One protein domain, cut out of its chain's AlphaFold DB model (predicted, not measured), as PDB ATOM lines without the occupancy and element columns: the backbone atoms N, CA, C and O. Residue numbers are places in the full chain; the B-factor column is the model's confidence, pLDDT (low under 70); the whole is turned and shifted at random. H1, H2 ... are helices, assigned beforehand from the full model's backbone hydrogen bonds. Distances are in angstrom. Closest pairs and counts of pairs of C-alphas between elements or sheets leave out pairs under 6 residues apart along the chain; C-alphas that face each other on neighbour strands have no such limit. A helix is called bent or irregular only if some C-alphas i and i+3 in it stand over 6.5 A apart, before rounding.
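Overview. This is residues 92 to 138 of the 138 residues of an uncharacterized protein of Oleiphilus sp. HI0043 (UniProt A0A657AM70). One long helix, H1, sticks out as a free arm from a small head, which is a hairpin of two shorter helices, H2 and H3, packed side by side. The arm touches neither helix of the head, and the chain passes from it into the head through a tight link. The printed part has 47 residues with three named helices in the order H1, H2, H3 and no named strand, and its class is all helix. The whole is extended, with a radius of gyration of the C-alphas of 16.1 A, and spans 52 by 18 by 14 A, with the arm H1 making much of the length.

Along the chain. Find C-alpha 92 at (164.955, 148.484, 201.788), where H1 begins; this helix holds residues 92 to 108, and you can trace it for 25.2 A to C-alpha 108 at (164.852, 157.943, 178.405). Look next at residues 112 to 123, which form H2, 16.9 A from first to last C-alpha. H3 holds residues 126 to 136, with 15.7 A from its first C-alpha to its last, and ends at C-alpha 136 at (162.235, 166.288, 168.025). None of the three helices is bent.

Arrangement. Start at H1, the longest helix: residues 92 to 109, of which 92 to 108 belong to H1, stand free. H1 and H2 are apart, though they follow each other in the chain. H1 and H3 are apart as well. Go on to the head, where H2 and H3 touch, with 8 pairs of C-alphas within 8 A. Their closest C-alphas are those of Tyr 121 and Lys 129, 5.4 A apart. The two helices form a helical hairpin: they run opposite ways at a shallow tilt of 14 degrees, and their centres are 10.5 A apart. In the backbones of H1 and H3 every O i to N i+4 pair is within hydrogen-bond range; in H2 you will find 7 of 8 such pairs within range.

Size, cuts and confidence. Compare C-alphas 92 and 127: those of Glu 92 and Gln 127 are the two farthest apart in the domain, at 51.8 A. From the first printed C-alpha, of Glu 92, to the last, of Asn 138, the distance is 38.9 A; Asn 138 is the chain's last residue. The printed part has no cut. The links H1 to H2, with 3 residues, and H2 to H3, with 2 residues, are both tight. In the B-factor column the mean pLDDT of the printed part is 81.0, and the model's confidence is under 70 at residues 92 to 93 and at residue 138.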
ATOM      1  N   GLU A  92     166.036 147.620 202.295       55.50
ATOM      2  CA  GLU A  92     164.955 148.484 201.788       55.50
ATOM      3  C   GLU A  92     165.461 149.490 200.726       55.50
ATOM      4  O   GLU A  92     164.788 149.708 199.720       55.50
ATOM      5  N   ASP A  93     166.688 150.008 200.864       63.72
ATOM      6  CA  ASP A  93     167.282 151.029 199.981       63.72
ATOM      7  C   ASP A  93     167.625 150.488 198.583       63.72
ATOM      8  O   ASP A  93     167.488 151.184 197.574       63.72
ATOM      9  N   LEU A  94     168.026 149.215 198.476       70.62
ATOM     10  CA  LEU A  94     168.331 148.618 197.171       70.62
ATOM     11  C   LEU A  94     167.067 148.459 196.312       70.62
ATOM     12  O   LEU A  94     167.107 148.692 195.102       70.62
ATOM     13  N   GLY A  95     165.947 148.074 196.929       76.69
ATOM     14  CA  GLY A  95     164.656 147.971 196.249       76.69
ATOM     15  C   GLY A  95     164.206 149.326 195.707       76.69
ATOM     16  O   GLY A  95     163.880 149.443 194.523       76.69
ATOM     17  N   ASP A  96     164.286 150.358 196.543       78.06
ATOM     18  CA  ASP A  96     163.928 151.728 196.176       78.06
ATOM     19  C   ASP A  96     164.864 152.303 195.102       78.06
ATOM     20  O   ASP A  96     164.407 152.909 194.126       78.06
ATOM     21  N   SER A  97     166.165 152.028 195.205       79.81
ATOM     22  CA  SER A  97     167.163 152.404 194.199       79.81
ATOM     23  C   SER A  97     166.904 151.747 192.840       79.81
ATOM     24  O   SER A  97     167.028 152.398 191.799       79.81
ATOM     25  N   LEU A  98     166.504 150.471 192.818       83.56
ATOM     26  CA  LEU A  98     166.146 149.762 191.584       83.56
ATOM     27  C   LEU A  98     164.859 150.314 190.958       83.56
ATOM     28  O   LEU A  98     164.782 150.445 189.732       83.56
ATOM     29  N   VAL A  99     163.868 150.672 191.776       86.81
ATOM     30  CA  VAL A  99     162.617 151.290 191.313       86.81
ATOM     31  C   VAL A  99     162.875 152.679 190.725       86.81
ATOM     32  O   VAL A  99     162.391 152.981 189.629       86.81
ATOM     33  N   GLU A 100     163.671 153.517 191.393       86.00
ATOM     34  CA  GLU A 100     164.009 154.847 190.876       86.00
ATOM     35  C   GLU A 100     164.851 154.754 189.597       86.00
ATOM     36  O   GLU A 100     164.604 155.503 188.647       86.00
ATOM     37  N   LEU A 101     165.780 153.795 189.515       85.81
ATOM     38  CA  LEU A 101     166.532 153.527 188.290       85.81
ATOM     39  C   LEU A 101     165.602 153.120 187.139       85.81
ATOM     40  O   LEU A 101     165.724 153.655 186.036       85.81
ATOM     41  N   GLY A 102     164.640 152.226 187.390       87.44
ATOM     42  CA  GLY A 102     163.626 151.841 186.406       87.44
ATOM     43  C   GLY A 102     162.837 153.047 185.890       87.44
ATOM     44  O   GLY A 102     162.720 153.246 184.680       87.44
ATOM     45  N   ARG A 103     162.404 153.927 186.798       87.88
ATOM     46  CA  ARG A 103     161.682 155.158 186.453       87.88
ATOM     47  C   ARG A 103     162.524 156.124 185.617       87.88
ATOM     48  O   ARG A 103     161.998 156.807 184.739       87.88
ATOM     49  N   GLN A 104     163.823 156.225 185.892       89.44
ATOM     50  CA  GLN A 104     164.729 157.060 185.101       89.44
ATOM     51  C   GLN A 104     164.984 156.477 183.711       89.44
ATOM     52  O   GLN A 104     165.020 157.232 182.742       89.44
ATOM     53  N   ILE A 105     165.100 155.152 183.597       87.38
ATOM     54  CA  ILE A 105     165.232 154.472 182.304       87.38
ATOM     55  C   ILE A 105     163.981 154.699 181.455       87.38
ATOM     56  O   ILE A 105     164.112 155.065 180.291       87.38
ATOM     57  N   GLU A 106     162.782 154.559 182.023       85.75
ATOM     58  CA  GLU A 106     161.524 154.789 181.298       85.75
ATOM     59  C   GLU A 106     161.428 156.198 180.699       85.75
ATOM     60  O   GLU A 106     160.975 156.346 179.567       85.75
ATOM     61  N   LYS A 107     161.930 157.224 181.398       85.12
ATOM     62  CA  LYS A 107     161.980 158.605 180.879       85.12
ATOM     63  C   LYS A 107     162.899 158.775 179.669       85.12
ATOM     64  O   LYS A 107     162.733 159.729 178.919       85.12
ATOM     65  N   LEU A 108     163.891 157.900 179.509       82.81
ATOM     66  CA  LEU A 108     164.852 157.943 178.405       82.81
ATOM     67  C   LEU A 108     164.421 157.081 177.215       82.81
ATOM     68  O   LEU A 108     165.057 157.146 176.162       82.81
ATOM     69  N   ILE A 109     163.376 156.261 177.361       83.19
ATOM     70  CA  ILE A 109     162.851 155.454 176.264       83.19
ATOM     71  C   ILE A 109     162.049 156.378 175.337       83.19
ATOM     72  O   ILE A 109     161.019 156.900 175.760       83.19
ATOM     73  N   PRO A 110     162.463 156.544 174.065       81.94
ATOM     74  CA  PRO A 110     161.732 157.392 173.135       81.94
ATOM     75  C   PRO A 110     160.350 156.807 172.858       81.94
ATOM     76  O   PRO A 110     160.213 155.582 172.690       81.94
ATOM     77  N   THR A 111     159.364 157.689 172.765       84.38
ATOM     78  CA  THR A 111     157.984 157.377 172.380       84.38
ATOM     79  C   THR A 111     157.919 156.789 170.967       84.38
ATOM     80  O   THR A 111     158.856 156.915 170.175       84.38
ATOM     81  N   ASP A 112     156.817 156.119 170.619       82.62
ATOM     82  CA  ASP A 112     156.670 155.518 169.285       82.62
ATOM     83  C   ASP A 112     156.744 156.559 168.154       82.62
ATOM     84  O   ASP A 112     157.323 156.277 167.100       82.62
ATOM     85  N   ASP A 113     156.268 157.781 168.400       81.94
ATOM     86  CA  ASP A 113     156.367 158.896 167.456       81.94
ATOM     87  C   ASP A 113     157.823 159.354 167.270       81.94
ATOM     88  O   ASP A 113     158.298 159.475 166.137       81.94
ATOM     89  N   GLU A 114     158.583 159.518 168.357       82.38
ATOM     90  CA  GLU A 114     160.014 159.848 168.296       82.38
ATOM     91  C   GLU A 114     160.823 158.739 167.615       82.38
ATOM     92  O   GLU A 114     161.720 159.010 166.814       82.38
ATOM     93  N   ARG A 115     160.491 157.467 167.865       84.62
ATOM     94  CA  ARG A 115     161.117 156.325 167.182       84.62
ATOM     95  C   ARG A 115     160.859 156.357 165.683       84.62
ATOM     96  O   ARG A 115     161.765 156.054 164.903       84.62
ATOM     97  N   GLU A 116     159.647 156.708 165.268       83.62
ATOM     98  CA  GLU A 116     159.298 156.813 163.855       83.62
ATOM     99  C   GLU A 116     159.980 158.022 163.194       83.62
ATOM    100  O   GLU A 116     160.496 157.903 162.077       83.62
ATOM    101  N   LEU A 117     160.112 159.147 163.904       84.69
ATOM    102  CA  LEU A 117     160.923 160.291 163.471       84.69
ATOM    103  C   LEU A 117     162.402 159.907 163.311       84.69
ATOM    104  O   LEU A 117     162.994 160.182 162.265       84.69
ATOM    105  N   LEU A 118     162.986 159.177 164.265       84.88
ATOM    106  CA  LEU A 118     164.360 158.666 164.176       84.88
ATOM    107  C   LEU A 118     164.542 157.664 163.021       84.88
ATOM    108  O   LEU A 118     165.579 157.655 162.347       84.88
ATOM    109  N   ARG A 119     163.535 156.831 162.730       85.06
ATOM    110  CA  ARG A 119     163.543 155.939 161.557       85.06
ATOM    111  C   ARG A 119     163.517 156.715 160.246       85.06
ATOM    112  O   ARG A 119     164.266 156.360 159.332       85.06
ATOM    113  N   ARG A 120     162.690 157.760 160.147       83.69
ATOM    114  CA  ARG A 120     162.633 158.645 158.971       83.69
ATOM    115  C   ARG A 120     163.935 159.415 158.801       83.69
ATOM    116  O   ARG A 120     164.491 159.402 157.708       83.69
ATOM    117  N   TYR A 121     164.504 159.935 159.889       84.75
ATOM    118  CA  TYR A 121     165.802 160.610 159.893       84.75
ATOM    119  C   TYR A 121     166.901 159.754 159.244       84.75
ATOM    120  O   TYR A 121     167.663 160.238 158.405       84.75
ATOM    121  N   ARG A 122     166.953 158.450 159.554       84.94
ATOM    122  CA  ARG A 122     167.936 157.522 158.957       84.94
ATOM    123  C   ARG A 122     167.771 157.326 157.447       84.94
ATOM    124  O   ARG A 122     168.753 156.982 156.793       84.94
ATOM    125  N   LYS A 123     166.567 157.510 156.898       85.06
ATOM    126  CA  LYS A 123     166.234 157.272 155.481       85.06
ATOM    127  C   LYS A 123     166.131 158.553 154.640       85.06
ATOM    128  O   LYS A 123     165.939 158.457 153.433       85.06
ATOM    129  N   SER A 124     166.253 159.720 155.263       80.06
ATOM    130  CA  SER A 124     166.003 161.022 154.641       80.06
ATOM    131  C   SER A 124     167.269 161.734 154.136       80.06
ATOM    132  O   SER A 124     168.399 161.422 154.530       80.06
ATOM    133  N   ASP A 125     167.063 162.715 153.256       81.88
ATOM    134  CA  ASP A 125     168.071 163.640 152.727       81.88
ATOM    135  C   ASP A 125     168.399 164.779 153.720       81.88
ATOM    136  O   ASP A 125     167.795 164.893 154.787       81.88
ATOM    137  N   ALA A 126     169.412 165.597 153.413       78.94
ATOM    138  CA  ALA A 126     169.967 166.578 154.355       78.94
ATOM    139  C   ALA A 126     168.944 167.630 154.835       78.94
ATOM    140  O   ALA A 126     168.916 167.941 156.022       78.94
ATOM    141  N   GLN A 127     168.066 168.110 153.948       77.75
ATOM    142  CA  GLN A 127     167.032 169.097 154.289       77.75
ATOM    143  C   GLN A 127     165.936 168.493 155.177       77.75
ATOM    144  O   GLN A 127     165.542 169.078 156.183       77.75
ATOM    145  N   SER A 128     165.483 167.276 154.860       75.56
ATOM    146  CA  SER A 128     164.472 166.589 155.671       75.56
ATOM    147  C   SER A 128     165.008 166.184 157.048       75.56
ATOM    148  O   SER A 128     164.252 166.131 158.015       75.56
ATOM    149  N   LYS A 129     166.313 165.913 157.170       83.44
ATOM    150  CA  LYS A 129     166.974 165.630 158.453       83.44
ATOM    151  C   LYS A 129     166.960 166.824 159.404       83.44
ATOM    152  O   LYS A 129     166.705 166.627 160.589       83.44
ATOM    153  N   GLU A 130     167.204 168.035 158.906       81.25
ATOM    154  CA  GLU A 130     167.119 169.262 159.714       81.25
ATOM    155  C   GLU A 130     165.693 169.506 160.217       81.25
ATOM    156  O   GLU A 130     165.500 169.783 161.399       81.25
ATOM    157  N   LEU A 131     164.689 169.301 159.358       82.56
ATOM    158  CA  LEU A 131     163.278 169.416 159.733       82.56
ATOM    159  C   LEU A 131     162.892 168.411 160.833       82.56
ATOM    160  O   LEU A 131     162.210 168.758 161.792       82.56
ATOM    161  N   ILE A 132     163.345 167.160 160.716       82.25
ATOM    162  CA  ILE A 132     163.059 166.116 161.711       82.25
ATOM    163  C   ILE A 132     163.723 166.433 163.058       82.25
ATOM    164  O   ILE A 132     163.109 166.214 164.097       82.25
ATOM    165  N   LEU A 133     164.939 166.987 163.064       82.62
ATOM    166  CA  LEU A 133     165.591 167.418 164.306       82.62
ATOM    167  C   LEU A 133     164.854 168.587 164.972       82.62
ATOM    168  O   LEU A 133     164.739 168.600 166.192       82.62
ATOM    169  N   GLN A 134     164.307 169.527 164.192       82.06
ATOM    170  CA  GLN A 134     163.462 170.604 164.724       82.06
ATOM    171  C   GLN A 134     162.157 170.082 165.338       82.06
ATOM    172  O   GLN A 134     161.685 170.651 166.314       82.06
ATOM    173  N   LEU A 135     161.590 169.001 164.793       80.69
ATOM    174  CA  LEU A 135     160.380 168.361 165.323       80.69
ATOM    175  C   LEU A 135     160.629 167.549 166.603       80.69
ATOM    176  O   LEU A 135     159.708 167.408 167.391       80.69
ATOM    177  N   ILE A 136     161.840 167.012 166.800       79.00
ATOM    178  CA  ILE A 136     162.235 166.288 168.025       79.00
ATOM    179  C   ILE A 136     162.653 167.262 169.143       79.00
ATOM    180  O   ILE A 136     162.545 166.941 170.320       79.00
ATOM    181  N   ALA A 137     163.170 168.443 168.792       73.94
ATOM    182  CA  ALA A 137     163.659 169.435 169.753       73.94
ATOM    183  C   ALA A 137     162.561 170.318 170.382       73.94
ATOM    184  O   ALA A 137     162.888 171.192 171.186       73.94
ATOM    185  N   ASN A 138     161.300 170.131 169.987       56.78
ATOM    186  CA  ASN A 138     160.144 170.943 170.371       56.78
ATOM    187  C   ASN A 138     159.165 170.097 171.188       56.78
ATOM    188  O   ASN A 138     158.623 170.621 172.184       56.78
TER     189      ASN A 138